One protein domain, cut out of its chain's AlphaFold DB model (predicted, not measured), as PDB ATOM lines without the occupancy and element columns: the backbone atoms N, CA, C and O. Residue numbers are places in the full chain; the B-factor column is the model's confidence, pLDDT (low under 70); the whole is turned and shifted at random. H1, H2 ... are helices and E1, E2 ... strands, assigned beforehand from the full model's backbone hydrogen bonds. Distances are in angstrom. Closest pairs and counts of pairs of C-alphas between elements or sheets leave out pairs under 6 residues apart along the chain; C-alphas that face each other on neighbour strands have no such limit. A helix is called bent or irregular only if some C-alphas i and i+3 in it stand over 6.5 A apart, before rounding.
ATOM      1  N   VAL A 178     -28.380  39.137  20.823       87.44
ATOM      2  CA  VAL A 178     -29.397  39.995  21.441       87.44
ATOM      3  C   VAL A 178     -30.562  39.166  21.965       87.44
ATOM      4  O   VAL A 178     -30.883  39.262  23.150       87.44
ATOM      5  N   THR A 179     -31.198  38.356  21.116       90.94
ATOM      6  CA  THR A 179     -32.403  37.621  21.527       90.94
ATOM      7  C   THR A 179     -32.073  36.530  22.540       90.94
ATOM      8  O   THR A 179     -32.793  36.403  23.525       90.94
ATOM      9  N   THR A 180     -30.942  35.829  22.399       91.06
ATOM     10  CA  THR A 180     -30.511  34.812  23.371       91.06
ATOM     11  C   THR A 180     -30.216  35.418  24.745       91.06
ATOM     12  O   THR A 180     -30.606  34.851  25.766       91.06
ATOM     13  N   ARG A 181     -29.579  36.599  24.801       92.69
ATOM     14  CA  ARG A 181     -29.369  37.334  26.059       92.69
ATOM     15  C   ARG A 181     -30.697  37.723  26.708       92.69
ATOM     16  O   ARG A 181     -30.873  37.488  27.899       92.69
ATOM     17  N   LEU A 182     -31.610  38.316  25.937       94.44
ATOM     18  CA  LEU A 182     -32.915  38.759  26.436       94.44
ATOM     19  C   LEU A 182     -33.763  37.591  26.951       94.44
ATOM     20  O   LEU A 182     -34.354  37.696  28.021       94.44
ATOM     21  N   GLU A 183     -33.780  36.470  26.234       95.00
ATOM     22  CA  GLU A 183     -34.495  35.260  26.646       95.00
ATOM     23  C   GLU A 183     -33.934  34.678  27.949       95.00
ATOM     24  O   GLU A 183     -34.692  34.381  28.873       95.00
ATOM     25  N   ARG A 184     -32.602  34.586  28.080       94.38
ATOM     26  CA  ARG A 184     -31.968  34.190  29.346       94.38
ATOM     27  C   ARG A 184     -32.348  35.147  30.473       94.38
ATOM     28  O   ARG A 184     -32.722  34.690  31.547       94.38
ATOM     29  N   ASP A 185     -32.242  36.454  30.259       96.06
ATOM     30  CA  ASP A 185     -32.532  37.446  31.297       96.06
ATOM     31  C   ASP A 185     -34.002  37.368  31.752       96.06
ATOM     32  O   ASP A 185     -34.278  37.328  32.953       96.06
ATOM     33  N   ASN A 186     -34.942  37.225  30.814       97.19
ATOM     34  CA  ASN A 186     -36.358  36.989  31.105       97.19
ATOM     35  C   ASN A 186     -36.612  35.703  31.909       97.19
ATOM     36  O   ASN A 186     -37.468  35.688  32.799       97.19
ATOM     37  N   ARG A 187     -35.868  34.633  31.616       95.00
ATOM     38  CA  ARG A 187     -36.029  33.328  32.264       95.00
ATOM     39  C   ARG A 187     -35.362  33.249  33.637       95.00
ATOM     40  O   ARG A 187     -35.926  32.670  34.562       95.00
ATOM     41  N   GLU A 188     -34.149  33.777  33.761       95.19
ATOM     42  CA  GLU A 188     -33.243  33.502  34.885       95.19
ATOM     43  C   GLU A 188     -33.065  34.699  35.823       95.19
ATOM     44  O   GLU A 188     -32.954  34.521  37.041       95.19
ATOM     45  N   LYS A 189     -33.036  35.922  35.278       96.19
ATOM     46  CA  LYS A 189     -32.798  37.137  36.068       96.19
ATOM     47  C   LYS A 189     -34.087  37.678  36.677       96.19
ATOM     48  O   LYS A 189     -34.061  38.077  37.841       96.19
ATOM     49  N   ARG A 190     -35.209  37.611  35.951       96.94
ATOM     50  CA  ARG A 190     -36.521  37.969  36.505       96.94
ATOM     51  C   ARG A 190     -36.901  37.095  37.693       96.94
ATOM     52  O   ARG A 190     -36.738  35.873  37.679       96.94
ATOM     53  N   VAL A 191     -37.493  37.719  38.700       97.44
ATOM     54  CA  VAL A 191     -38.088  37.036  39.853       97.44
ATOM     55  C   VAL A 191     -39.357  36.307  39.427       97.44
ATOM     56  O   VAL A 191     -39.522  35.112  39.699       97.44
ATOM     57  N   PHE A 192     -40.216  37.007  38.688       97.25
ATOM     58  CA  PHE A 192     -41.362  36.429  37.996       97.25
ATOM     59  C   PHE A 192     -40.968  36.141  36.547       97.25
ATOM     60  O   PHE A 192     -41.137  36.971  35.656       97.25
ATOM     61  N   SER A 193     -40.378  34.965  36.331       95.81
ATOM     62  CA  SER A 193     -39.810  34.567  35.041       95.81
ATOM     63  C   SER A 193     -40.864  34.449  33.940       95.81
ATOM     64  O   SER A 193     -41.952  33.902  34.172       95.81
ATOM     65  N   ILE A 194     -40.508  34.908  32.741       95.56
ATOM     66  CA  ILE A 194     -41.345  34.875  31.533       95.56
ATOM     67  C   ILE A 194     -40.577  34.208  30.388       95.56
ATOM     68  O   ILE A 194     -39.346  34.179  30.411       95.56
ATOM     69  N   ASP A 195     -41.302  33.687  29.403       93.94
ATOM     70  CA  ASP A 195     -40.711  32.978  28.265       93.94
ATOM     71  C   ASP A 195     -40.469  33.907  27.067       93.94
ATOM     72  O   ASP A 195     -41.161  34.911  26.877       93.94
ATOM     73  N   GLY A 196     -39.489  33.549  26.234       93.81
ATOM     74  CA  GLY A 196     -39.106  34.307  25.044       93.81
ATOM     75  C   GLY A 196     -38.260  35.550  25.337       93.81
ATOM     76  O   GLY A 196     -37.917  35.865  26.475       93.81
ATOM     77  N   TYR A 197     -37.892  36.268  24.274       93.38
ATOM     78  CA  TYR A 197     -36.988  37.426  24.339       93.38
ATOM     79  C   TYR A 197     -37.704  38.783  24.416       93.38
ATOM     80  O   TYR A 197     -37.045  39.819  24.514       93.38
ATOM     81  N   TYR A 198     -39.035  38.807  24.336       94.62
ATOM     82  CA  TYR A 198     -39.811  40.045  24.407       94.62
ATOM     83  C   TYR A 198     -39.968  40.522  25.854       94.62
ATOM     84  O   TYR A 198     -40.087  39.721  26.781       94.62
ATOM     85  N   GLY A 199     -39.958  41.839  26.051       94.31
ATOM     86  CA  GLY A 199     -40.357  42.443  27.322       94.31
ATOM     87  C   GLY A 199     -41.865  42.381  27.538       94.31
ATOM     88  O   GLY A 199     -42.627  42.025  26.637       94.31
ATOM     89  N   ARG A 200     -42.295  42.767  28.737       96.19
ATOM     90  CA  ARG A 200     -43.711  42.986  29.040       96.19
ATOM     91  C   ARG A 200     -44.233  44.190  28.261       96.19
ATOM     92  O   ARG A 200     -43.540  45.203  28.119       96.19
ATOM     93  N   ASN A 201     -45.470  44.084  27.788       93.69
ATOM     94  CA  ASN A 201     -46.143  45.212  27.157       93.69
ATOM     95  C   ASN A 201     -46.529  46.274  28.223       93.69
ATOM     96  O   ASN A 201     -46.484  45.994  29.424       93.69
ATOM     97  N   PRO A 202     -46.893  47.501  27.823       93.75
ATOM     98  CA  PRO A 202     -47.195  48.584  28.763       93.75
ATOM     99  C   PRO A 202     -48.316  48.279  29.762       93.75
ATOM    100  O   PRO A 202     -48.216  48.681  30.925       93.75
ATOM    101  N   ASP A 203     -49.357  47.569  29.327       93.62
ATOM    102  CA  ASP A 203     -50.499  47.212  30.170       93.62
ATOM    103  C   ASP A 203     -50.093  46.150  31.192       93.62
ATOM    104  O   ASP A 203     -50.376  46.314  32.381       93.62
ATOM    105  N   ASP A 204     -49.321  45.142  30.771       96.38
ATOM    106  CA  ASP A 204     -48.745  44.138  31.670       96.38
ATOM    107  C   ASP A 204     -47.887  44.806  32.753       96.38
ATOM    108  O   ASP A 204     -48.021  44.508  33.942       96.38
ATOM    109  N   ILE A 205     -47.018  45.752  32.368       96.75
ATOM    110  CA  ILE A 205     -46.166  46.478  33.318       96.75
ATOM    111  C   ILE A 205     -47.032  47.307  34.268       96.75
ATOM    112  O   ILE A 205     -46.854  47.235  35.483       96.75
ATOM    113  N   SER A 206     -47.996  48.074  33.755       94.25
ATOM    114  CA  SER A 206     -48.890  48.885  34.588       94.25
ATOM    115  C   SER A 206     -49.646  48.012  35.593       94.25
ATOM    116  O   SER A 206     -49.643  48.282  36.796       94.25
ATOM    117  N   ASN A 207     -50.217  46.900  35.142       95.75
ATOM    118  CA  ASN A 207     -51.051  46.031  35.964       95.75
ATOM    119  C   ASN A 207     -50.244  45.027  36.790       95.75
ATOM    120  O   ASN A 207     -50.789  44.438  37.714       95.75
ATOM    121  N   GLY A 208     -48.936  44.884  36.567       96.62
ATOM    122  CA  GLY A 208     -48.111  43.876  37.251       96.62
ATOM    123  C   GLY A 208     -48.504  42.470  36.877       96.62
ATOM    124  O   GLY A 208     -48.569  41.592  37.739       96.62
ATOM    125  N   GLU A 209     -48.825  42.301  35.608       97.56
ATOM    126  CA  GLU A 209     -49.050  41.012  34.998       97.56
ATOM    127  C   GLU A 209     -47.713  40.512  34.455       97.56
ATOM    128  O   GLU A 209     -46.849  41.280  34.019       97.56
ATOM    129  N   TYR A 210     -47.513  39.205  34.559       97.19
ATOM    130  CA  TYR A 210     -46.300  38.542  34.108       97.19
ATOM    131  C   TYR A 210     -46.746  37.339  33.285       97.19
ATOM    132  O   TYR A 210     -47.376  36.437  33.846       97.19
ATOM    133  N   PRO A 211     -46.453  37.296  31.976       96.75
ATOM    134  CA  PRO A 211     -46.803  36.160  31.136       96.75
ATOM    135  C   PRO A 211     -46.425  34.805  31.762       96.75
ATOM    136  O   PRO A 211     -45.319  34.599  32.268       96.75
ATOM    137  N   GLY A 212     -47.383  33.876  31.772       95.75
ATOM    138  CA  GLY A 212     -47.241  32.570  32.420       95.75
ATOM    139  C   GLY A 212     -47.469  32.564  33.940       95.75
ATOM    140  O   GLY A 212     -47.218  31.537  34.571       95.75
ATOM    141  N   TRP A 213     -47.940  33.665  34.535       97.81
ATOM    142  CA  TRP A 213     -48.367  33.750  35.937       97.81
ATOM    143  C   TRP A 213     -49.836  34.169  36.033       97.81
ATOM    144  O   TRP A 213     -50.291  35.038  35.295       97.81
ATOM    145  N   SER A 214     -50.577  33.582  36.971       97.81
ATOM    146  CA  SER A 214     -51.883  34.090  37.390       97.81
ATOM    147  C   SER A 214     -51.722  35.056  38.562       97.81
ATOM    148  O   SER A 214     -50.817  34.896  39.384       97.81
ATOM    149  N   LYS A 215     -52.598  36.061  38.640       98.06
ATOM    150  CA  LYS A 215     -52.593  37.103  39.672       98.06
ATOM    151  C   LYS A 215     -53.964  37.164  40.348       98.06
ATOM    152  O   LYS A 215     -54.976  37.266  39.663       98.06
ATOM    153  N   ALA A 216     -53.993  37.133  41.678       97.94
ATOM    154  CA  ALA A 216     -55.214  37.257  42.474       97.94
ATOM    155  C   ALA A 216     -55.033  38.290  43.592       97.94
ATOM    156  O   ALA A 216     -54.003  38.299  44.261       97.94
ATOM    157  N   GLU A 217     -56.021  39.160  43.811       97.50
ATOM    158  CA  GLU A 217     -56.008  40.095  44.943       97.50
ATOM    159  C   GLU A 217     -56.352  39.356  46.242       97.50
ATOM    160  O   GLU A 217     -57.370  38.675  46.331       97.50
ATOM    161  N   VAL A 218     -55.491  39.482  47.254       97.38
ATOM    162  CA  VAL A 218     -55.589  38.775  48.542       97.38
ATOM    163  C   VAL A 218     -55.536  39.724  49.741       97.38
ATOM    164  O   VAL A 218     -55.386  39.269  50.877       97.38
ATOM    165  N   THR A 219     -55.694  41.032  49.513       95.56
ATOM    166  CA  THR A 219     -55.660  42.089  50.539       95.56
ATOM    167  C   THR A 219     -56.567  41.772  51.736       95.56
ATOM    168  O   THR A 219     -56.144  41.884  52.882       95.56
ATOM    169  N   SER A 220     -57.790  41.294  51.484       94.31
ATOM    170  CA  SER A 220     -58.785  40.972  52.524       94.31
ATOM    171  C   SER A 220     -58.729  39.526  53.038       94.31
ATOM    172  O   SER A 220     -59.626  39.098  53.763       94.31
ATOM    173  N   SER A 221     -57.714  38.747  52.656       95.12
ATOM    174  CA  SER A 221     -57.560  37.371  53.145       95.12
ATOM    175  C   SER A 221     -57.185  37.335  54.631       95.12
ATOM    176  O   SER A 221     -56.652  38.304  55.171       95.12
ATOM    177  N   GLU A 222     -57.401  36.192  55.293       93.88
ATOM    178  CA  GLU A 222     -57.083  35.995  56.720       93.88
ATOM    179  C   GLU A 222     -55.647  36.405  57.079       93.88
ATOM    180  O   GLU A 222     -55.406  36.974  58.139       93.88
ATOM    181  N   LYS A 223     -54.708  36.166  56.158       94.38
ATOM    182  CA  LYS A 223     -53.287  36.476  56.323       94.38
ATOM    183  C   LYS A 223     -52.988  37.978  56.356       94.38
ATOM    184  O   LYS A 223     -51.993  38.368  56.956       94.38
ATOM    185  N   PHE A 224     -53.798  38.804  55.690       95.50
ATOM    186  CA  PHE A 224     -53.497  40.223  55.472       95.50
ATOM    187  C   PHE A 224     -54.525  41.191  56.068       95.50
ATOM    188  O   PHE A 224     -54.203  42.359  56.288       95.50
ATOM    189  N   LYS A 225     -55.731  40.722  56.413       92.62
ATOM    190  CA  LYS A 225     -56.793  41.574  56.972       92.62
ATOM    191  C   LYS A 225     -56.386  42.292  58.267       92.62
ATOM    192  O   LYS A 225     -56.883  43.380  58.539       92.62
ATOM    193  N   GLU A 226     -55.473  41.717  59.056       92.75
ATOM    194  CA  GLU A 226     -55.015  42.303  60.326       92.75
ATOM    195  C   GLU A 226     -54.210  43.601  60.160       92.75
ATOM    196  O   GLU A 226     -54.119  44.389  61.100       92.75
ATOM    197  N   PHE A 227     -53.654  43.855  58.970       91.81
ATOM    198  CA  PHE A 227     -52.889  45.074  58.696       91.81
ATOM    199  C   PHE A 227     -53.777  46.294  58.444       91.81
ATOM    200  O   PHE A 227     -53.267  47.413  58.420       91.81
ATOM    201  N   ASN A 228     -55.092  46.092  58.296       88.38
ATOM    202  CA  ASN A 228     -56.081  47.151  58.087       88.38
ATOM    203  C   ASN A 228     -55.690  48.116  56.950       88.38
ATOM    204  O   ASN A 228     -55.771  49.336  57.099       88.38
ATOM    205  N   VAL A 229     -55.220  47.535  55.842       88.12
ATOM    206  CA  VAL A 229     -54.936  48.222  54.579       88.12
ATOM    207  C   VAL A 229     -55.968  47.810  53.535       88.12
ATOM    208  O   VAL A 229     -56.489  46.692  53.577       88.12
ATOM    209  N   GLY A 230     -56.275  48.696  52.594       80.81
ATOM    210  CA  GLY A 230     -57.256  48.398  51.558       80.81
ATOM    211  C   GLY A 230     -57.397  49.493  50.515       80.81
ATOM    212  O   GLY A 230     -56.504  50.316  50.324       80.81
ATOM    213  N   LYS A 231     -58.550  49.495  49.838       76.50
ATOM    214  CA  LYS A 231     -58.835  50.397  48.715       76.50
ATOM    215  C   LYS A 231     -58.706  51.875  49.086       76.50
ATOM    216  O   LYS A 231     -58.165  52.626  48.290       76.50
ATOM    217  N   ASP A 232     -59.151  52.269  50.275       82.56
ATOM    218  CA  ASP A 232     -59.108  53.673  50.714       82.56
ATOM    219  C   ASP A 232     -57.673  54.164  50.989       82.56
ATOM    220  O   ASP A 232     -57.407  55.364  50.983       82.56
ATOM    221  N   ASP A 233     -56.736  53.229  51.170       84.50
ATOM    222  CA  ASP A 233     -55.312  53.503  51.382       84.50
ATOM    223  C   ASP A 233     -54.493  53.399  50.090       84.50
ATOM    224  O   ASP A 233     -53.282  53.598  50.122       84.50
ATOM    225  N   ASP A 234     -55.126  53.017  48.973       89.69
ATOM    226  CA  ASP A 234     -54.477  52.649  47.709       89.69
ATOM    227  C   ASP A 234     -53.309  51.656  47.878       89.69
ATOM    228  O   ASP A 234     -52.310  51.682  47.150       89.69
ATOM    229  N   ILE A 235     -53.461  50.740  48.839       93.25
ATOM    230  CA  ILE A 235     -52.553  49.619  49.068       93.25
ATOM    231  C   ILE A 235     -53.286  48.323  48.735       93.25
ATOM    232  O   ILE A 235     -54.359  48.032  49.269       93.25
ATOM    233  N   LYS A 236     -52.677  47.507  47.876       95.50
ATOM    234  CA  LYS A 236     -53.198  46.192  47.490       95.50
ATOM    235  C   LYS A 236     -52.135  45.123  47.633       95.50
ATOM    236  O   LYS A 236     -50.955  45.365  47.394       95.50
ATOM    237  N   ILE A 237     -52.567  43.919  47.985       97.31
ATOM    238  CA  ILE A 237     -51.694  42.754  48.080       97.31
ATOM    239  C   ILE A 237     -52.205  41.695  47.116       97.31
ATOM    240  O   ILE A 237     -53.379  41.327  47.146       97.31
ATOM    241  N   PHE A 238     -51.315  41.196  46.266       98.25
ATOM    242  CA  PHE A 238     -51.617  40.182  45.269       98.25
ATOM    243  C   PHE A 238     -50.814  38.908  45.521       98.25
ATOM    244  O   PHE A 238     -49.635  38.973  45.863       98.25
ATOM    245  N   GLU A 239     -51.434  37.750  45.312       98.44
ATOM    246  CA  GLU A 239     -50.733  36.477  45.151       98.44
ATOM    247  C   GLU A 239     -50.517  36.232  43.655       98.44
ATOM    248  O   GLU A 239     -51.470  36.243  42.871       98.44
ATOM    249  N   LEU A 240     -49.262  36.013  43.265       98.44
ATOM    250  CA  LEU A 240     -48.899  35.534  41.939       98.44
ATOM    251  C   LEU A 240     -48.565  34.050  42.005       98.44
ATOM    252  O   LEU A 240     -47.800  33.622  42.869       98.44
ATOM    253  N   THR A 241     -49.106  33.272  41.072       98.00
ATOM    254  CA  THR A 241     -48.869  31.829  40.965       98.00
ATOM    255  C   THR A 241     -48.404  31.495  39.549       98.00
ATOM    256  O   THR A 241     -49.121  31.775  38.589       98.00
ATOM    257  N   LYS A 242     -47.210  30.903  39.387       96.56
ATOM    258  CA  LYS A 242     -46.730  30.466  38.059       96.56
ATOM    259  C   LYS A 242     -47.703  29.412  37.553       96.56
ATOM    260  O   LYS A 242     -48.024  28.521  38.319       96.56
ATOM    261  N   ILE A 243     -48.203  29.516  36.328       95.62
ATOM    262  CA  ILE A 243     -49.222  28.589  35.808       95.62
ATOM    263  C   ILE A 243     -48.633  27.182  35.674       95.62
ATOM    264  O   ILE A 243     -49.236  26.200  36.110       95.62
ATOM    265  N   GLU A 244     -47.425  27.100  35.123       92.94
ATOM    266  CA  GLU A 244     -46.682  25.853  35.002       92.94
ATOM    267  C   GLU A 244     -46.074  25.428  36.339       92.94
ATOM    268  O   GLU A 244     -45.527  26.236  37.095       92.94
ATOM    269  N   LYS A 245     -46.168  24.127  36.619       90.94
ATOM    270  CA  LYS A 245     -45.542  23.503  37.784       90.94
ATOM    271  C   LYS A 245     -44.079  23.196  37.507       90.94
ATOM    272  O   LYS A 245     -43.696  22.867  36.388       90.94
ATOM    273  N   GLU A 246     -43.287  23.221  38.567       87.69
ATOM    274  CA  GLU A 246     -41.906  22.757  38.527       87.69
ATOM    275  C   GLU A 246     -41.828  21.256  38.210       87.69
ATOM    276  O   GLU A 246     -42.782  20.505  38.428       87.69
ATOM    277  N   LYS A 247     -40.660  20.779  37.753       85.62
ATOM    278  CA  LYS A 247     -40.449  19.355  37.406       85.62
ATOM    279  C   LYS A 247     -40.760  18.389  38.555       85.62
ATOM    280  O   LYS A 247     -41.131  17.246  38.316       85.62
ATOM    281  N   ASN A 248     -40.608  18.842  39.798       85.81
ATOM    282  CA  ASN A 248     -40.935  18.087  41.011       85.81
ATOM    283  C   ASN A 248     -42.420  18.196  41.425       85.81
ATOM    284  O   ASN A 248     -42.785  17.766  42.515       85.81
ATOM    285  N   GLY A 249     -43.266  18.812  40.593       85.06
ATOM    286  CA  GLY A 249     -44.692  19.022  40.832       85.06
ATOM    287  C   GLY A 249     -45.042  20.195  41.753       85.06
ATOM    288  O   GLY A 249     -46.231  20.442  41.974       85.06
ATOM    289  N   SER A 250     -44.055  20.920  42.294       87.19
ATOM    290  CA  SER A 250     -44.305  22.062  43.180       87.19
ATOM    291  C   SER A 250     -44.788  23.301  42.420       87.19
ATOM    292  O   SER A 250     -44.488  23.499  41.241       87.19
ATOM    293  N   GLN A 251     -45.570  24.134  43.111       92.06
ATOM    294  CA  GLN A 251     -46.102  25.379  42.570       92.06
ATOM    295  C   GLN A 251     -45.275  26.563  43.068       92.06
ATOM    296  O   GLN A 251     -45.177  26.781  44.277       92.06
ATOM    297  N   ARG A 252     -44.745  27.375  42.151       94.56
ATOM    298  CA  ARG A 252     -44.115  28.648  42.516       94.56
ATOM    299  C   ARG A 252     -45.164  29.719  42.770       94.56
ATOM    300  O   ARG A 252     -46.057  29.934  41.948       94.56
ATOM    301  N   LYS A 253     -45.015  30.406  43.901       96.56
ATOM    302  CA  LYS A 253     -45.882  31.496  44.342       96.56
ATOM    303  C   LYS A 253     -45.064  32.657  44.893       96.56
ATOM    304  O   LYS A 253     -43.946  32.448  45.356       96.56
ATOM    305  N   GLY A 254     -45.640  33.852  44.874       97.25
ATOM    306  CA  GLY A 254     -45.069  35.029  45.519       97.25
ATOM    307  C   GLY A 254     -46.128  36.078  45.830       97.25
ATOM    308  O   GLY A 254     -47.153  36.146  45.154       97.25
ATOM    309  N   TYR A 255     -45.877  36.899  46.849       98.31
ATOM    310  CA  TYR A 255     -46.748  38.024  47.193       98.31
ATOM    311  C   TYR A 255     -46.186  39.328  46.637       98.31
ATOM    312  O   TYR A 255     -44.988  39.594  46.767       98.31
ATOM    313  N   ALA A 256     -47.048  40.148  46.044       98.12
ATOM    314  CA  ALA A 256     -46.719  41.491  45.593       98.12
ATOM    315  C   ALA A 256     -47.543  42.524  46.367       98.12
ATOM    316  O   ALA A 256     -48.770  42.457  46.364       98.12
ATOM    317  N   VAL A 257     -46.869  43.478  47.005       97.06
ATOM    318  CA  VAL A 257     -47.493  44.652  47.624       97.06
ATOM    319  C   VAL A 257     -47.415  45.802  46.630       97.06
ATOM    320  O   VAL A 257     -46.328  46.180  46.193       97.06
ATOM    321  N   GLU A 258     -48.568  46.349  46.269       96.12
ATOM    322  CA  GLU A 258     -48.706  47.498  45.383       96.12
ATOM    323  C   GLU A 258     -49.195  48.705  46.178       96.12
ATOM    324  O   GLU A 258     -50.172  48.604  46.916       96.12
ATOM    325  N   ILE A 259     -48.493  49.824  46.026       92.75
ATOM    326  CA  ILE A 259     -48.726  51.079  46.743       92.75
ATOM    327  C   ILE A 259     -48.850  52.200  45.715       92.75
ATOM    328  O   ILE A 259     -47.971  52.339  44.860       92.75
ATOM    329  N   ASP A 260     -49.888  53.026  45.814       90.56
ATOM    330  CA  ASP A 260     -49.965  54.297  45.090       90.56
ATOM    331  C   ASP A 260     -49.391  55.442  45.938       90.56
ATOM    332  O   ASP A 260     -49.959  55.840  46.953       90.56
ATOM    333  N   ALA A 261     -48.253  56.000  45.524       86.25
ATOM    334  CA  ALA A 261     -47.587  57.058  46.275       86.25
ATOM    335  C   ALA A 261     -48.273  58.436  46.168       86.25
ATOM    336  O   ALA A 261     -47.875  59.367  46.874       86.25
ATOM    337  N   ASN A 262     -49.292  58.576  45.310       83.81
ATOM    338  CA  ASN A 262     -50.105  59.788  45.201       83.81
ATOM    339  C   ASN A 262     -51.074  59.950  46.393       83.81
ATOM    340  O   ASN A 262     -51.489  61.067  46.720       83.81
ATOM    341  N   ASN A 263     -51.405  58.853  47.083       84.25
ATOM    342  CA  ASN A 263     -52.231  58.871  48.286       84.25
ATOM    343  C   ASN A 263     -51.365  59.158  49.526       84.25
ATOM    344  O   ASN A 263     -50.588  58.317  49.974       84.25
ATOM    345  N   SER A 264     -51.493  60.362  50.096       76.81
ATOM    346  CA  SER A 264     -50.708  60.775  51.271       76.81
ATOM    347  C   SER A 264     -51.022  59.961  52.527       76.81
ATOM    348  O   SER A 264     -50.119  59.714  53.321       76.81
ATOM    349  N   ASP A 265     -52.262  59.505  52.684       77.19
ATOM    350  CA  ASP A 265     -52.687  58.747  53.864       77.19
ATOM    351  C   ASP A 265     -52.202  57.289  53.748       77.19
ATOM    352  O   ASP A 265     -51.684  56.701  54.704       77.19
ATOM    353  N   GLY A 266     -52.252  56.739  52.529       77.75
ATOM    354  CA  GLY A 266     -51.618  55.469  52.166       77.75
ATOM    355  C   GLY A 266     -50.092  55.488  52.315       77.75
ATOM    356  O   GLY A 266     -49.487  54.499  52.743       77.75
ATOM    357  N   TYR A 267     -49.452  56.627  52.038       75.25
ATOM    358  CA  TYR A 267     -48.001  56.801  52.156       75.25
ATOM    359  C   TYR A 267     -47.503  56.565  53.591       75.25
ATOM    360  O   TYR A 267     -46.539  55.825  53.797       75.25
ATOM    361  N   GLU A 268     -48.166  57.134  54.602       76.75
ATOM    362  CA  GLU A 268     -47.794  56.916  56.010       76.75
ATOM    363  C   GLU A 268     -48.054  55.471  56.458       76.75
ATOM    364  O   GLU A 268     -47.230  54.856  57.147       76.75
ATOM    365  N   LYS A 269     -49.170  54.879  56.012       86.81
ATOM    366  CA  LYS A 269     -49.500  53.475  56.295       86.81
ATOM    367  C   LYS A 269     -48.538  52.490  55.636       86.81
ATOM    368  O   LYS A 269     -48.323  51.411  56.185       86.81
ATOM    369  N   THR A 270     -47.918  52.856  54.519       87.00
ATOM    370  CA  THR A 270     -46.962  52.007  53.797       87.00
ATOM    371  C   THR A 270     -45.747  51.659  54.652       87.00
ATOM    372  O   THR A 270     -45.382  50.488  54.756       87.00
ATOM    373  N   GLU A 271     -45.133  52.648  55.308       87.75
ATOM    374  CA  GLU A 271     -43.977  52.403  56.181       87.75
ATOM    375  C   GLU A 271     -44.349  51.459  57.333       87.75
ATOM    376  O   GLU A 271     -43.616  50.514  57.638       87.75
ATOM    377  N   LYS A 272     -45.517  51.688  57.943       90.19
ATOM    378  CA  LYS A 272     -46.039  50.844  59.018       90.19
ATOM    379  C   LYS A 272     -46.298  49.417  58.534       90.19
ATOM    380  O   LYS A 272     -45.839  48.480  59.181       90.19
ATOM    381  N   LEU A 273     -46.969  49.250  57.394       93.25
ATOM    382  CA  LEU A 273     -47.240  47.946  56.793       93.25
ATOM    383  C   LEU A 273     -45.937  47.178  56.547       93.25
ATOM    384  O   LEU A 273     -45.813  46.030  56.961       93.25
ATOM    385  N   ILE A 274     -44.949  47.813  55.910       93.44
ATOM    386  CA  ILE A 274     -43.657  47.190  55.600       93.44
ATOM    387  C   ILE A 274     -42.954  46.703  56.875       93.44
ATOM    388  O   ILE A 274     -42.407  45.599  56.883       93.44
ATOM    389  N   LYS A 275     -42.983  47.492  57.955       92.06
ATOM    390  CA  LYS A 275     -42.416  47.103  59.255       92.06
ATOM    391  C   LYS A 275     -43.177  45.936  59.884       92.06
ATOM    392  O   LYS A 275     -42.554  44.958  60.278       92.06
ATOM    393  N   GLN A 276     -44.508  45.981  59.896       94.62
ATOM    394  CA  GLN A 276     -45.336  44.915  60.470       94.62
ATOM    395  C   GLN A 276     -45.204  43.585  59.712       94.62
ATOM    396  O   GLN A 276     -45.186  42.521  60.331       94.62
ATOM    397  N   LEU A 277     -45.079  43.628  58.381       95.75
ATOM    398  CA  LEU A 277     -44.810  42.441  57.561       95.75
ATOM    399  C   LEU A 277     -43.454  41.815  57.919       95.75
ATOM    400  O   LEU A 277     -43.368  40.595  58.051       95.75
ATOM    401  N   GLN A 278     -42.424  42.641  58.136       94.00
ATOM    402  CA  GLN A 278     -41.104  42.185  58.586       94.00
ATOM    403  C   GLN A 278     -41.150  41.594  60.002       94.00
ATOM    404  O   GLN A 278     -40.654  40.492  60.212       94.00
ATOM    405  N   GLU A 279     -41.792  42.272  60.957       95.25
ATOM    406  CA  GLU A 279     -41.945  41.806  62.347       95.25
ATOM    407  C   GLU A 279     -42.644  40.440  62.434       95.25
ATOM    408  O   GLU A 279     -42.296  39.604  63.267       95.25
ATOM    409  N   LYS A 280     -43.612  40.192  61.545       95.56
ATOM    410  CA  LYS A 280     -44.351  38.924  61.458       95.56
ATOM    411  C   LYS A 280     -43.702  37.885  60.544       95.56
ATOM    412  O   LYS A 280     -44.283  36.818  60.353       95.56
ATOM    413  N   ASN A 281     -42.518  38.162  59.993       94.44
ATOM    414  CA  ASN A 281     -41.812  37.290  59.050       94.44
ATOM    415  C   ASN A 281     -42.670  36.879  57.837       94.44
ATOM    416  O   ASN A 281     -42.581  35.753  57.346       94.44
ATOM    417  N   ILE A 282     -43.526  37.782  57.351       95.38
ATOM    418  CA  ILE A 282     -44.299  37.552  56.133       95.38
ATOM    419  C   ILE A 282     -43.439  37.944  54.937       95.38
ATOM    420  O   ILE A 282     -43.174  39.121  54.699       95.38
ATOM    421  N   GLU A 283     -43.026  36.944  54.163       94.75
ATOM    422  CA  GLU A 283     -42.236  37.165  52.958       94.75
ATOM    423  C   GLU A 283     -43.072  37.843  51.864       94.75
ATOM    424  O   GLU A 283     -44.077  37.303  51.392       94.75
ATOM    425  N   ILE A 284     -42.619  39.024  51.445       97.75
ATOM    426  CA  ILE A 284     -43.110  39.722  50.262       97.75
ATOM    427  C   ILE A 284     -42.071  39.582  49.160       97.75
ATOM    428  O   ILE A 284     -40.919  39.989  49.304       97.75
ATOM    429  N   THR A 285     -42.496  39.017  48.037       98.25
ATOM    430  CA  THR A 285     -41.643  38.788  46.874       98.25
ATOM    431  C   THR A 285     -41.433  40.073  46.080       98.25
ATOM    432  O   THR A 285     -40.346  40.298  45.555       98.25
ATOM    433  N   SER A 286     -42.455  40.926  45.979       98.38
ATOM    434  CA  SER A 286     -42.389  42.145  45.176       98.38
ATOM    435  C   SER A 286     -42.998  43.349  45.875       98.38
ATOM    436  O   SER A 286     -44.112  43.277  46.387       98.38
ATOM    437  N   TYR A 287     -42.283  44.469  45.845       98.12
ATOM    438  CA  TYR A 287     -42.832  45.776  46.188       98.12
ATOM    439  C   TYR A 287     -42.956  46.612  44.919       98.12
ATOM    440  O   TYR A 287     -42.000  46.736  44.154       98.12
ATOM    441  N   ARG A 288     -44.140  47.179  44.696       97.38
ATOM    442  CA  ARG A 288     -44.467  47.995  43.525       97.38
ATOM    443  C   ARG A 288     -44.956  49.353  44.000       97.38
ATOM    444  O   ARG A 288     -46.039  49.443  44.573       97.38
ATOM    445  N   ILE A 289     -44.167  50.399  43.782       94.44
ATOM    446  CA  ILE A 289     -44.480  51.755  44.249       94.44
ATOM    447  C   ILE A 289     -44.807  52.614  43.034       94.44
ATOM    448  O   ILE A 289     -43.934  52.932  42.224       94.44
ATOM    449  N   LYS A 290     -46.087  52.950  42.885       92.62
ATOM    450  CA  LYS A 290     -46.630  53.663  41.733       92.62
ATOM    451  C   LYS A 290     -46.678  55.171  41.944       92.62
ATOM    452  O   LYS A 290     -46.731  55.635  43.078       92.62
ATOM    453  N   ASN A 291     -46.714  55.911  40.832       88.69
ATOM    454  CA  ASN A 291     -47.009  57.349  40.784       88.69
ATOM    455  C   ASN A 291     -46.080  58.205  41.671       88.69
ATOM    456  O   ASN A 291     -46.484  59.198  42.277       88.69
ATOM    457  N   MET A 292     -44.804  57.816  41.754       89.00
ATOM    458  CA  MET A 292     -43.802  58.511  42.552       89.00
ATOM    459  C   MET A 292     -43.558  59.914  41.986       89.00
ATOM    460  O   MET A 292     -43.003  60.076  40.900       89.00
ATOM    461  N   GLY A 293     -43.980  60.924  42.741       85.38
ATOM    462  CA  GLY A 293     -43.748  62.340  42.475       85.38
ATOM    463  C   GLY A 293     -44.825  63.000  41.614       85.38
ATOM    464  O   GLY A 293     -44.623  64.113  41.136       85.38
ATOM    465  N   ASP A 294     -45.973  62.337  41.420       84.38
ATOM    466  CA  ASP A 294     -47.121  62.920  40.710       84.38
ATOM    467  C   ASP A 294     -47.746  64.095  41.484       84.38
ATOM    468  O   ASP A 294     -48.087  65.114  40.876       84.38
ATOM    469  N   LYS A 295     -47.869  63.974  42.817       80.12
ATOM    470  CA  LYS A 295     -48.419  65.020  43.701       80.12
ATOM    471  C   LYS A 295     -47.414  66.128  43.992       80.12
ATOM    472  O   LYS A 295     -47.758  67.306  43.953       80.12
ATOM    473  N   ASP A 296     -46.183  65.733  44.299       75.06
ATOM    474  CA  ASP A 296     -45.070  66.626  44.591       75.06
ATOM    475  C   ASP A 296     -43.792  66.050  43.955       75.06
ATOM    476  O   ASP A 296     -43.279  65.033  44.422       75.06
ATOM    477  N   PRO A 297     -43.248  66.679  42.898       72.88
ATOM    478  CA  PRO A 297     -41.987  66.266  42.283       72.88
ATOM    479  C   PRO A 297     -40.783  66.278  43.235       72.88
ATOM    480  O   PRO A 297     -39.768  65.644  42.944       72.88
ATOM    481  N   ASN A 298     -40.889  66.992  44.361       66.88
ATOM    482  CA  ASN A 298     -39.887  67.037  45.422       66.88
ATOM    483  C   ASN A 298     -40.165  66.029  46.547       66.88
ATOM    484  O   ASN A 298     -39.393  65.979  47.510       66.88
ATOM    485  N   GLN A 299     -41.233  65.227  46.443       66.62
ATOM    486  CA  GLN A 299     -41.595  64.228  47.442       66.62
ATOM    487  C   GLN A 299     -40.405  63.298  47.682       66.62
ATOM    488  O   GLN A 299     -39.951  62.562  46.804       66.62
ATOM    489  N   GLN A 300     -39.872  63.336  48.901       67.56
ATOM    490  CA  GLN A 300     -38.704  62.544  49.247       67.56
ATOM    491  C   GLN A 300     -39.124  61.122  49.626       67.56
ATOM    492  O   GLN A 300     -39.410  60.826  50.787       67.56
ATOM    493  N   PHE A 301     -39.073  60.208  48.653       83.50
ATOM    494  CA  PHE A 301     -39.327  58.767  48.840       83.50
ATOM    495  C   PHE A 301     -38.312  58.051  49.740       83.50
ATOM    496  O   PHE A 301     -38.439  56.851  49.982       83.50
ATOM    497  N   LYS A 302     -37.324  58.781  50.276       84.44
ATOM    498  CA  LYS A 302     -36.269  58.241  51.135       84.44
ATOM    499  C   LYS A 302     -36.831  57.422  52.297       84.44
ATOM    500  O   LYS A 302     -36.324  56.344  52.568       84.44
ATOM    501  N   LYS A 303     -37.911  57.878  52.947       84.38
ATOM    502  CA  LYS A 303     -38.516  57.164  54.092       84.38
ATOM    503  C   LYS A 303     -39.012  55.762  53.722       84.38
ATOM    504  O   LYS A 303     -38.624  54.797  54.375       84.38
ATOM    505  N   ILE A 304     -39.817  55.642  52.660       86.62
ATOM    506  CA  ILE A 304     -40.346  54.343  52.214       86.62
ATOM    507  C   ILE A 304     -39.213  53.454  51.721       86.62
ATOM    508  O   ILE A 304     -39.119  52.304  52.146       86.62
ATOM    509  N   LEU A 305     -38.331  53.984  50.865       92.81
ATOM    510  CA  LEU A 305     -37.219  53.202  50.334       92.81
ATOM    511  C   LEU A 305     -36.332  52.700  51.472       92.81
ATOM    512  O   LEU A 305     -36.043  51.513  51.523       92.81
ATOM    513  N   LYS A 306     -36.005  53.535  52.460       91.94
ATOM    514  CA  LYS A 306     -35.261  53.121  53.653       91.94
ATOM    515  C   LYS A 306     -35.963  52.003  54.426       91.94
ATOM    516  O   LYS A 306     -35.288  51.054  54.819       91.94
ATOM    517  N   ALA A 307     -37.284  52.083  54.598       91.88
ATOM    518  CA  ALA A 307     -38.080  51.105  55.340       91.88
ATOM    519  C   ALA A 307     -38.188  49.725  54.668       91.88
ATOM    520  O   ALA A 307     -38.443  48.742  55.368       91.88
ATOM    521  N   LEU A 308     -37.994  49.634  53.344       95.44
ATOM    522  CA  LEU A 308     -37.995  48.354  52.624       95.44
ATOM    523  C   LEU A 308     -37.011  47.348  53.259       95.44
ATOM    524  O   LEU A 308     -35.959  47.769  53.754       95.44
ATOM    525  N   PRO A 309     -37.283  46.033  53.190       95.69
ATOM    526  CA  PRO A 309     -36.378  45.008  53.710       95.69
ATOM    527  C   PRO A 309     -34.956  45.112  53.138       95.69
ATOM    528  O   PRO A 309     -34.748  45.609  52.032       95.69
ATOM    529  N   ASN A 310     -33.962  44.596  53.865       96.25
ATOM    530  CA  ASN A 310     -32.575  44.569  53.377       96.25
ATOM    531  C   ASN A 310     -32.372  43.595  52.209       96.25
ATOM    532  O   ASN A 310     -31.506  43.832  51.375       96.25
ATOM    533  N   ASN A 311     -33.158  42.518  52.148       97.12
ATOM    534  CA  ASN A 311     -33.164  41.566  51.042       97.12
ATOM    535  C   ASN A 311     -34.508  41.674  50.327       97.12
ATOM    536  O   ASN A 311     -35.545  41.385  50.919       97.12
ATOM    537  N   ILE A 312     -34.490  42.079  49.062       98.06
ATOM    538  CA  ILE A 312     -35.683  42.268  48.241       98.06
ATOM    539  C   ILE A 312     -35.526  41.398  47.003       98.06
ATOM    540  O   ILE A 312     -34.531  41.495  46.288       98.06
ATOM    541  N   GLN A 313     -36.506  40.538  46.728       98.25
ATOM    542  CA  GLN A 313     -36.488  39.789  45.476       98.25
ATOM    543  C   GLN A 313     -36.782  40.746  44.317       98.25
ATOM    544  O   GLN A 313     -35.933  40.924  43.451       98.25
ATOM    545  N   HIS A 314     -37.936  41.416  44.331       98.62
ATOM    546  CA  HIS A 314     -38.351  42.298  43.245       98.62
ATOM    547  C   HIS A 314     -38.782  43.687  43.738       98.62
ATOM    548  O   HIS A 314     -39.617  43.800  44.638       98.62
ATOM    549  N   LEU A 315     -38.261  44.747  43.120       98.69
ATOM    550  CA  LEU A 315     -38.680  46.128  43.359       98.69
ATOM    551  C   LEU A 315     -39.039  46.814  42.038       98.69
ATOM    552  O   LEU A 315     -38.193  46.925  41.155       98.69
ATOM    553  N   GLU A 316     -40.266  47.318  41.917       98.50
ATOM    554  CA  GLU A 316     -40.691  48.159  40.794       98.50
ATOM    555  C   GLU A 316     -41.033  49.567  41.284       98.50
ATOM    556  O   GLU A 316     -41.894  49.742  42.149       98.50
ATOM    557  N   LEU A 317     -40.380  50.575  40.711       96.69
ATOM    558  CA  LEU A 317     -40.585  51.985  41.040       96.69
ATOM    559  C   LEU A 317     -41.085  52.721  39.799       96.69
ATOM    560  O   LEU A 317     -40.416  52.707  38.765       96.69
ATOM    561  N   PHE A 318     -42.246  53.366  39.894       94.44
ATOM    562  CA  PHE A 318     -42.850  54.097  38.780       94.44
ATOM    563  C   PHE A 318     -42.804  55.592  39.059       94.44
ATOM    564  O   PHE A 318     -43.588  56.110  39.854       94.44
ATOM    565  N   PHE A 319     -41.909  56.287  38.368       92.31
ATOM    566  CA  PHE A 319     -41.728  57.723  38.482       92.31
ATOM    567  C   PHE A 319     -42.693  58.484  37.580       92.31
ATOM    568  O   PHE A 319     -42.861  58.185  36.389       92.31
ATOM    569  N   SER A 320     -43.279  59.529  38.149       88.31
ATOM    570  CA  SER A 320     -43.994  60.550  37.402       88.31
ATOM    571  C   SER A 320     -43.077  61.179  36.357       88.31
ATOM    572  O   SER A 320     -41.923  61.488  36.665       88.31
ATOM    573  N   PRO A 321     -43.573  61.490  35.149       79.81
ATOM    574  CA  PRO A 321     -42.793  62.251  34.177       79.81
ATOM    575  C   PRO A 321     -42.446  63.673  34.635       79.81
ATOM    576  O   PRO A 321     -41.596  64.318  34.027       79.81
ATOM    577  N   ARG A 322     -43.094  64.174  35.695       81.00
ATOM    578  CA  ARG A 322     -42.790  65.473  36.311       81.00
ATOM    579  C   ARG A 322     -41.704  65.379  37.387       81.00
ATOM    580  O   ARG A 322     -41.173  66.411  37.781       81.00
ATOM    581  N   ALA A 323     -41.367  64.172  37.844       78.81
ATOM    582  CA  ALA A 323     -40.500  63.918  38.991       78.81
ATOM    583  C   ALA A 323     -39.247  63.136  38.590       78.81
ATOM    584  O   ALA A 323     -39.012  62.004  39.010       78.81
ATOM    585  N   THR A 324     -38.404  63.767  37.776       80.31
ATOM    586  CA  THR A 324     -37.144  63.165  37.310       80.31
ATOM    587  C   THR A 324     -36.038  63.149  38.359       80.31
ATOM    588  O   THR A 324     -34.930  62.679  38.105       80.31
ATOM    589  N   ASN A 325     -36.327  63.664  39.554       76.06
ATOM    590  CA  ASN A 325     -35.420  63.611  40.682       76.06
ATOM    591  C   ASN A 325     -35.445  62.219  41.332       76.06
ATOM    592  O   ASN A 325     -36.314  61.881  42.132       76.06
ATOM    593  N   THR A 326     -34.423  61.432  41.027       88.12
ATOM    594  CA  THR A 326     -34.208  60.073  41.543       88.12
ATOM    595  C   THR A 326     -33.314  60.012  42.786       88.12
ATOM    596  O   THR A 326     -32.916  58.924  43.192       88.12
ATOM    597  N   SER A 327     -32.978  61.148  43.413       88.62
ATOM    598  CA  SER A 327     -32.064  61.216  44.577       88.62
ATOM    599  C   SER A 327     -32.444  60.283  45.726       88.62
ATOM    600  O   SER A 327     -31.587  59.805  46.462       88.62
ATOM    601  N   SER A 328     -33.735  59.979  45.876       89.94
ATOM    602  CA  SER A 328     -34.225  59.039  46.884       89.94
ATOM    603  C   SER A 328     -33.705  57.609  46.704       89.94
ATOM    604  O   SER A 328     -33.604  56.886  47.694       89.94
ATOM    605  N   LEU A 329     -33.313  57.214  45.485       94.38
ATOM    606  CA  LEU A 329     -32.776  55.884  45.192       94.38
ATOM    607  C   LEU A 329     -31.494  55.573  45.973       94.38
ATOM    608  O   LEU A 329     -31.177  54.400  46.141       94.38
ATOM    609  N   ILE A 330     -30.775  56.579  46.488       93.81
ATOM    610  CA  ILE A 330     -29.563  56.355  47.288       93.81
ATOM    611  C   ILE A 330     -29.821  55.483  48.529       93.81
ATOM    612  O   ILE A 330     -28.948  54.729  48.944       93.81
ATOM    613  N   GLU A 331     -31.046  55.486  49.067       95.00
ATOM    614  CA  GLU A 331     -31.439  54.625  50.195       95.00
ATOM    615  C   GLU A 331     -31.440  53.123  49.845       95.00
ATOM    616  O   GLU A 331     -31.562  52.276  50.734       95.00
ATOM    617  N   LEU A 332     -31.309  52.768  48.560       97.00
ATOM    618  CA  LEU A 332     -31.181  51.388  48.090       97.00
ATOM    619  C   LEU A 332     -29.734  50.872  48.103       97.00
ATOM    620  O   LEU A 332     -29.552  49.663  47.993       97.00
ATOM    621  N   GLU A 333     -28.721  51.731  48.279       95.69
ATOM    622  CA  GLU A 333     -27.296  51.364  48.159       95.69
ATOM    623  C   GLU A 333     -26.923  50.112  48.967       95.69
ATOM    624  O   GLU A 333     -26.209  49.236  48.479       95.69
ATOM    625  N   ASN A 334     -27.423  50.030  50.203       94.88
ATOM    626  CA  ASN A 334     -27.092  48.963  51.150       94.88
ATOM    627  C   ASN A 334     -28.096  47.801  51.139       94.88
ATOM    628  O   ASN A 334     -28.036  46.926  52.004       94.88
ATOM    629  N   LYS A 335     -29.038  47.787  50.191       97.25
ATOM    630  CA  LYS A 335     -30.022  46.712  50.050       97.25
ATOM    631  C   LYS A 335     -29.568  45.724  48.995       97.25
ATOM    632  O   LYS A 335     -29.090  46.114  47.936       97.25
ATOM    633  N   LYS A 336     -29.787  44.438  49.256       97.88
ATOM    634  CA  LYS A 336     -29.627  43.383  48.264       97.88
ATOM    635  C   LYS A 336     -30.926  43.227  47.484       97.88
ATOM    636  O   LYS A 336     -31.936  42.807  48.049       97.88
ATOM    637  N   ILE A 337     -30.895  43.552  46.197       98.44
ATOM    638  CA  ILE A 337     -32.063  43.491  45.313       98.44
ATOM    639  C   ILE A 337     -31.756  42.540  44.159       98.44
ATOM    640  O   ILE A 337     -30.782  42.749  43.440       98.44
ATOM    641  N   ARG A 338     -32.581  41.508  43.956       98.25
ATOM    642  CA  ARG A 338     -32.387  40.583  42.828       98.25
ATOM    643  C   ARG A 338     -32.816  41.208  41.496       98.25
ATOM    644  O   ARG A 338     -32.043  41.188  40.544       98.25
ATOM    645  N   GLU A 339     -34.012  41.788  41.437       98.50
ATOM    646  CA  GLU A 339     -34.534  42.507  40.268       98.50
ATOM    647  C   GLU A 339     -35.024  43.904  40.670       98.50
ATOM    648  O   GLU A 339     -35.885  44.044  41.543       98.50
ATOM    649  N   LEU A 340     -34.493  44.933  40.008       98.62
ATOM    650  CA  LEU A 340     -34.963  46.314  40.109       98.62
ATOM    651  C   LEU A 340     -35.524  46.778  38.764       98.62
ATOM    652  O   LEU A 340     -34.821  46.741  37.755       98.62
ATOM    653  N   SER A 341     -36.744  47.301  38.762       98.38
ATOM    654  CA  SER A 341     -37.345  47.947  37.596       98.38
ATOM    655  C   SER A 341     -37.636  49.420  37.885       98.38
ATOM    656  O   SER A 341     -38.269  49.755  38.886       98.38
ATOM    657  N   LEU A 342     -37.174  50.303  36.998       97.62
ATOM    658  CA  LEU A 342     -37.349  51.756  37.090       97.62
ATOM    659  C   LEU A 342     -38.168  52.222  35.884       97.62
ATOM    660  O   LEU A 342     -37.666  52.240  34.759       97.62
ATOM    661  N   PHE A 343     -39.428  52.573  36.114       96.19
ATOM    662  CA  PHE A 343     -40.400  52.895  35.073       96.19
ATOM    663  C   PHE A 343     -40.822  54.357  35.110       96.19
ATOM    664  O   PHE A 343     -40.798  55.003  36.154       96.19
ATOM    665  N   THR A 344     -41.290  54.861  33.974       93.44
ATOM    666  CA  THR A 344     -42.064  56.100  33.897       93.44
ATOM    667  C   THR A 344     -43.237  55.937  32.937       93.44
ATOM    668  O   THR A 344     -43.208  55.084  32.051       93.44
ATOM    669  N   LYS A 345     -44.280  56.750  33.132       88.69
ATOM    670  CA  LYS A 345     -45.401  56.889  32.193       88.69
ATOM    671  C   LYS A 345     -45.149  57.942  31.113       88.69
ATOM    672  O   LYS A 345     -45.931  57.998  30.184       88.69
ATOM    673  N   GLY A 346     -44.121  58.792  31.217       86.44
ATOM    674  CA  GLY A 346     -43.806  59.753  30.147       86.44
ATOM    675  C   GLY A 346     -42.606  59.346  29.312       86.44
ATOM    676  O   GLY A 346     -42.308  58.167  29.161       86.44
ATOM    677  N   ASN A 347     -41.897  60.335  28.764       88.25
ATOM    678  CA  ASN A 347     -40.746  60.071  27.911       88.25
ATOM    679  C   ASN A 347     -39.591  59.438  28.729       88.25
ATOM    680  O   ASN A 347     -39.011  60.112  29.590       88.25
ATOM    681  N   PRO A 348     -39.213  58.170  28.460       89.94
ATOM    682  CA  PRO A 348     -38.150  57.489  29.197       89.94
ATOM    683  C   PRO A 348     -36.744  57.960  28.805       89.94
ATOM    684  O   PRO A 348     -35.774  57.563  29.441       89.94
ATOM    685  N   LEU A 349     -36.633  58.774  27.748       89.81
ATOM    686  CA  LEU A 349     -35.382  59.273  27.177       89.81
ATOM    687  C   LEU A 349     -35.067  60.718  27.590       89.81
ATOM    688  O   LEU A 349     -34.200  61.342  26.983       89.81
ATOM    689  N   LEU A 350     -35.799  61.293  28.554       88.94
ATOM    690  CA  LEU A 350     -35.502  62.649  29.013       88.94
ATOM    691  C   LEU A 350     -34.141  62.710  29.706       88.94
ATOM    692  O   LEU A 350     -33.803  61.883  30.548       88.94
ATOM    693  N   ASP A 351     -33.391  63.760  29.402       87.69
ATOM    694  CA  ASP A 351     -32.028  63.940  29.899       87.69
ATOM    695  C   ASP A 351     -31.940  64.217  31.405       87.69
ATOM    696  O   ASP A 351     -30.887  64.059  32.017       87.69
ATOM    697  N   ASN A 352     -33.033  64.657  32.017       87.62
ATOM    698  CA  ASN A 352     -33.122  64.899  33.454       87.62
ATOM    699  C   ASN A 352     -33.289  63.605  34.268       87.62
ATOM    700  O   ASN A 352     -33.136  63.656  35.491       87.62
ATOM    701  N   TRP A 353     -33.558  62.460  33.627       92.81
ATOM    702  CA  TRP A 353     -33.433  61.162  34.280       92.81
ATOM    703  C   TRP A 353     -31.969  60.913  34.617       92.81
ATOM    704  O   TRP A 353     -31.149  60.578  33.761       92.81
ATOM    705  N   SER A 354     -31.650  61.090  35.894       94.06
ATOM    706  CA  SER A 354     -30.309  60.892  36.429       94.06
ATOM    707  C   SER A 354     -30.264  59.708  37.379       94.06
ATOM    708  O   SER A 354     -31.277  59.350  37.969       94.06
ATOM    709  N   ILE A 355     -29.107  59.081  37.549       95.88
ATOM    710  CA  ILE A 355     -28.919  58.024  38.546       95.88
ATOM    711  C   ILE A 355     -27.587  58.210  39.260       95.88
ATOM    712  O   ILE A 355     -26.576  58.526  38.635       95.88
ATOM    713  N   ASN A 356     -27.590  58.008  40.578       97.50
ATOM    714  CA  ASN A 356     -26.356  57.834  41.330       97.50
ATOM    715  C   ASN A 356     -25.939  56.360  41.225       97.50
ATOM    716  O   ASN A 356     -26.715  55.513  41.671       97.50
ATOM    717  N   PRO A 357     -24.766  56.018  40.653       98.06
ATOM    718  CA  PRO A 357     -24.330  54.625  40.518       98.06
ATOM    719  C   PRO A 357     -24.382  53.837  41.836       98.06
ATOM    720  O   PRO A 357     -24.751  52.663  41.841       98.06
ATOM    721  N   TRP A 358     -24.109  54.496  42.968       97.94
ATOM    722  CA  TRP A 358     -24.162  53.876  44.294       97.94
ATOM    723  C   TRP A 358     -25.550  53.365  44.678       97.94
ATOM    724  O   TRP A 358     -25.651  52.356  45.373       97.94
ATOM    725  N   ALA A 359     -26.622  53.972  44.161       96.69
ATOM    726  CA  ALA A 359     -27.992  53.535  44.420       96.69
ATOM    727  C   ALA A 359     -28.264  52.089  43.970       96.69
ATOM    728  O   ALA A 359     -29.160  51.439  44.499       96.69
ATOM    729  N   ILE A 360     -27.495  51.577  43.004       96.50
ATOM    730  CA  ILE A 360     -27.660  50.219  42.466       96.50
ATOM    731  C   ILE A 360     -26.478  49.301  42.784       96.50
ATOM    732  O   ILE A 360     -26.337  48.233  42.181       96.50
ATOM    733  N   LYS A 361     -25.633  49.685  43.748       96.38
ATOM    734  CA  LYS A 361     -24.501  48.878  44.222       96.38
ATOM    735  C   LYS A 361     -24.936  47.456  44.593       96.38
ATOM    736  O   LYS A 361     -24.328  46.490  44.144       96.38
ATOM    737  N   GLY A 362     -26.010  47.342  45.374       96.38
ATOM    738  CA  GLY A 362     -26.536  46.072  45.868       96.38
ATOM    739  C   GLY A 362     -27.525  45.349  44.937       96.38
ATOM    740  O   GLY A 362     -28.182  44.398  45.364       96.38
ATOM    741  N   VAL A 363     -27.669  45.795  43.685       97.75
ATOM    742  CA  VAL A 363     -28.649  45.255  42.729       97.75
ATOM    743  C   VAL A 363     -27.987  44.240  41.794       97.75
ATOM    744  O   VAL A 363     -27.062  44.596  41.063       97.75
ATOM    745  N   GLU A 364     -28.494  43.004  41.771       97.31
ATOM    746  CA  GLU A 364     -27.995  41.929  40.900       97.31
ATOM    747  C   GLU A 364     -28.368  42.159  39.429       97.31
ATOM    748  O   GLU A 364     -27.550  41.945  38.530       97.31
ATOM    749  N   TRP A 365     -29.600  42.605  39.165       97.81
ATOM    750  CA  TRP A 365     -30.053  42.937  37.820       97.81
ATOM    751  C   TRP A 365     -31.055  44.092  37.814       97.81
ATOM    752  O   TRP A 365     -32.055  44.087  38.534       97.81
ATOM    753  N   VAL A 366     -30.789  45.084  36.963       97.94
ATOM    754  CA  VAL A 366     -31.749  46.137  36.626       97.94
ATOM    755  C   VAL A 366     -32.441  45.749  35.326       97.94
ATOM    756  O   VAL A 366     -31.785  45.536  34.301       97.94
ATOM    757  N   ASN A 367     -33.766  45.676  35.355       97.06
ATOM    758  CA  ASN A 367     -34.559  45.337  34.189       97.06
ATOM    759  C   ASN A 367     -34.410  46.414  33.111       97.06
ATOM    760  O   ASN A 367     -34.830  47.564  33.259       97.06
ATOM    761  N   THR A 368     -33.814  46.003  31.995       94.06
ATOM    762  CA  THR A 368     -33.588  46.839  30.812       94.06
ATOM    763  C   THR A 368     -34.294  46.300  29.563       94.06
ATOM    764  O   THR A 368     -34.049  46.765  28.449       94.06
ATOM    765  N   ILE A 369     -35.208  45.343  29.746       95.25
ATOM    766  CA  ILE A 369     -35.926  44.655  28.664       95.25
ATOM    767  C   ILE A 369     -37.282  45.309  28.403       95.25
ATOM    768  O   ILE A 369     -37.683  45.427  27.249       95.25
ATOM    769  N   ASP A 370     -37.955  45.770  29.460       95.94
ATOM    770  CA  ASP A 370     -39.307  46.350  29.425       95.94
ATOM    771  C   ASP A 370     -39.312  47.781  28.832       95.94
ATOM    772  O   ASP A 370     -39.668  48.764  29.484       95.94
ATOM    773  N   TYR A 371     -38.844  47.907  27.587       92.94
ATOM    774  CA  TYR A 371     -38.729  49.150  26.833       92.94
ATOM    775  C   TYR A 371     -39.848  49.284  25.812       92.94
ATOM    776  O   TYR A 371     -39.860  48.613  24.783       92.94
ATOM    777  N   ASN A 372     -40.755  50.211  26.085       89.81
ATOM    778  CA  ASN A 372     -41.884  50.525  25.229       89.81
ATOM    779  C   ASN A 372     -41.799  51.995  24.812       89.81
ATOM    780  O   ASN A 372     -41.719  52.887  25.653       89.81
ATOM    781  N   ILE A 373     -41.809  52.274  23.514       79.25
ATOM    782  CA  ILE A 373     -41.983  53.636  23.007       79.25
ATOM    783  C   ILE A 373     -43.135  53.614  22.032       79.25
ATOM    784  O   ILE A 373     -43.105  52.901  21.033       79.25
ATOM    785  N   ASN A 374     -44.125  54.451  22.308       68.50
ATOM    786  CA  ASN A 374     -45.203  54.717  21.385       68.50
ATOM    787  C   ASN A 374     -45.239  56.225  21.105       68.50
ATOM    788  O   ASN A 374     -45.485  57.026  22.005       68.50
ATOM    789  N   ARG A 375     -44.957  56.610  19.854       62.59
ATOM    790  CA  ARG A 375     -45.001  58.017  19.420       62.59
ATOM    791  C   ARG A 375     -46.429  58.574  19.394       62.59
ATOM    792  O   ARG A 375     -46.593  59.783  19.505       62.59
ATOM    793  N   GLU A 376     -47.431  57.710  19.262       63.25
ATOM    794  CA  GLU A 376     -48.853  58.065  19.204       63.25
ATOM    795  C   GLU A 376     -49.494  58.100  20.598       63.25
ATOM    796  O   GLU A 376     -50.429  58.864  20.827       63.25
ATOM    797  N   ASN A 377     -48.957  57.329  21.550       67.19
ATOM    798  CA  ASN A 377     -49.369  57.359  22.951       67.19
ATOM    799  C   ASN A 377     -48.171  57.630  23.884       67.19
ATOM    800  O   ASN A 377     -47.562  56.692  24.408       67.19
ATOM    801  N   PRO A 378     -47.838  58.904  24.147       61.94
ATOM    802  CA  PRO A 378     -46.696  59.271  24.981       61.94
ATOM    803  C   PRO A 378     -46.880  58.940  26.472       61.94
ATOM    804  O   PRO A 378     -45.943  59.154  27.235       61.94
ATOM    805  N   GLN A 379     -48.054  58.437  26.889       70.12
ATOM    806  CA  GLN A 379     -48.348  58.011  28.267       70.12
ATOM    807  C   GLN A 379     -48.069  56.514  28.517       70.12
ATOM    808  O   GLN A 379     -48.576  55.906  29.462       70.12
ATOM    809  N   THR A 380     -47.297  55.894  27.626       85.25
ATOM    810  CA  THR A 380     -46.993  54.464  27.658       85.25
ATOM    811  C   THR A 380     -45.951  54.155  28.733       85.25
ATOM    812  O   THR A 380     -44.861  54.723  28.719       85.25
ATOM    813  N   VAL A 381     -46.257  53.218  29.637       92.31
ATOM    814  CA  VAL A 381     -45.302  52.775  30.665       92.31
ATOM    815  C   VAL A 381     -44.080  52.129  30.014       92.31
ATOM    816  O   VAL A 381     -44.198  51.184  29.232       92.31
ATOM    817  N   SER A 382     -42.898  52.624  30.371       94.00
ATOM    818  CA  SER A 382     -41.623  52.164  29.825       94.00
ATOM    819  C   SER A 382     -40.509  52.279  30.848       94.00
ATOM    820  O   SER A 382     -40.558  53.136  31.736       94.00
ATOM    821  N   ARG A 383     -39.485  51.427  30.736       94.25
ATOM    822  CA  ARG A 383     -38.268  51.584  31.537       94.25
ATOM    823  C   ARG A 383     -37.598  52.922  31.242       94.25
ATOM    824  O   ARG A 383     -37.539  53.349  30.091       94.25
ATOM    825  N   ILE A 384     -37.024  53.542  32.263       94.56
ATOM    826  CA  ILE A 384     -36.222  54.758  32.114       94.56
ATOM    827  C   ILE A 384     -34.864  54.408  31.482       94.56
ATOM    828  O   ILE A 384     -34.264  53.373  31.787       94.56
ATOM    829  N   VAL A 385     -34.369  55.274  30.596       94.06
ATOM    830  CA  VAL A 385     -33.000  55.220  30.068       94.06
ATOM    831  C   VAL A 385     -32.189  56.325  30.731       94.06
ATOM    832  O   VAL A 385     -32.449  57.508  30.526       94.06
ATOM    833  N   PHE A 386     -31.183  55.944  31.512       95.25
ATOM    834  CA  PHE A 386     -30.324  56.903  32.193       95.25
ATOM    835  C   PHE A 386     -29.143  57.278  31.306       95.25
ATOM    836  O   PHE A 386     -28.203  56.504  31.134       95.25
ATOM    837  N   ASN A 387     -29.190  58.487  30.751       94.44
ATOM    838  CA  ASN A 387     -28.044  59.092  30.075       94.44
ATOM    839  C   ASN A 387     -27.285  60.090  30.972       94.44
ATOM    840  O   ASN A 387     -26.253  60.622  30.564       94.44
TER     841      ASN A 387
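AT A GLANCE: This is residues 178 to 387 of the 588 residues of an uncharacterized protein of Mycoplasma alkalescens 14918 (UniProt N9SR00). A twisted sheet of seven strands, E1 to E7, curls round the short helix H2 on one face; on the opposite face H3 covers E3, and H4, H5 and H6 continue from H3 in a curved row. H1 only grazes the sheet with residues 185 to 189, the turn at residues 245 to 250 between E2 and E3 sticks out, and the last stretch folds back to pair with E6. The printed part has 210 residues, with six named helices and seven named strands along the chain in the order H1 H2 E1 E2 E3 H3 E4 H4 E5 H5 E6 H6 E7. The sheet is mixed, in the order E1, E2, E3, E4, E5, E6, E7, and the class is mixed, helices and strands, with under half of the residues, 100 of 210, in named elements. The whole is compact, with a radius of gyration of the C-alphas of 16.6 A and spans of 46 by 42 by 34 A.

IN THESE COORDINATES: H1, residues 178 to 189, begins at C-alpha 178 (-29.397, 39.995, 21.441) and is 15.3 A long. It is neither bent nor irregular, but only just: C-alphas 186 and 189 are 6.1 A apart. H2 is residues 202 to 207, and E1 residues 213 to 217. E2, residues 235 to 242, is 22.8 A long, and E3, residues 253 to 260, is 23.2 A. H3, the longest helix, is residues 264 to 279, 23.6 A, with C-alpha 264 at (-50.708, 60.775, 51.271). E4 is residues 286 to 292, and H4 residues 302 to 307. E5, residues 311 to 319, is 22.2 A long and bends by 66 degrees at residue 314. H5 is residues 327 to 332; it is neither bent nor irregular, but only just, with C-alphas 328 and 331 6.2 A apart. E6, residues 336 to 344, is 22.9 A long and bends by 64 degrees at residue 339. H6 is residues 357 to 360, and E7, residues 363 to 366, ends at C-alpha 366 (-31.749, 46.137, 36.626).

HOW THE PARTS SIT: E1, E2 and E3 form a meander, each strand the antiparallel neighbour of the one before, and E1 and E2, like E2 and E3, are a hairpin. N 214 and O 241 are 2.8 A apart, and N 236 and O 258 2.9 A, within hydrogen-bond range. From E3 to E7 neighbours are parallel: N 257 and O 286 are 2.8 A apart, N 289 and O 316 2.9 A, N 315 and O 339 2.9 A, and N 364 and O 337 2.8 A. Four strand-helix-strand units, two parallel neighbour strands with a helix between, follow: E3, H3, E4; E4, H4, E5; E5, H5, E6; and E6, H6, E7, each with a right-handed crossover. E1 and E7 are the edge strands. H3 is on the sheet, over E3, at a height over the sheet of 9.7 A, and runs along the strands, at 4 degrees to E3 on the local plane; the closest C-alphas are those of Ile 259 and Thr 270, 7.3 A. H2 is on the sheet on the opposite face from H3, with 10 pairs of C-alphas within 10 A, made by its residues 205 to 207, and the sheet curls round H2. The closest C-alphas of H1 and E7 are those of Lys 189 and Trp 365, 6.7 A. H3, with residues 270 to 275 alone, touches H4 at a shallow tilt of 29 degrees, the same way; the closest C-alphas are those of Glu 271 and Ile 304, 5.7 A. H4 touches H5 at a shallow tilt of 15 degrees, the same way, closest at the C-alphas of Lys 302 and Ser 328, 4.8 A. H5 touches H6, closest at the C-alphas of Ile 330 and Ala 359, 4.3 A. H4 and H5 are not on the sheet, and H6 only just is not, with 4 pairs of C-alphas within 10 A. In H1, H2 and H4 every O i to N i+4 pair is within hydrogen-bond range; in H3 10 of 12 are, in H5 0 of 2, beside 3 of 3 O i to N i+3 pairs, and H6 is too short for such a pair.

THE WHOLE: The two C-alphas farthest apart, those of Asn 248 and Asn 298, are 49.2 A apart, and the printed part has no cut. The links H1 to H2, E1 to E2 and E6 to H6 are long. Residues 367 to 387 hold no named element; of these, 382 to 383 pair antiparallel with residues 343 to 344 of E6. The mean pLDDT of the printed part is 91.3, and residues 298 to 300 and 374 to 378 are under 70.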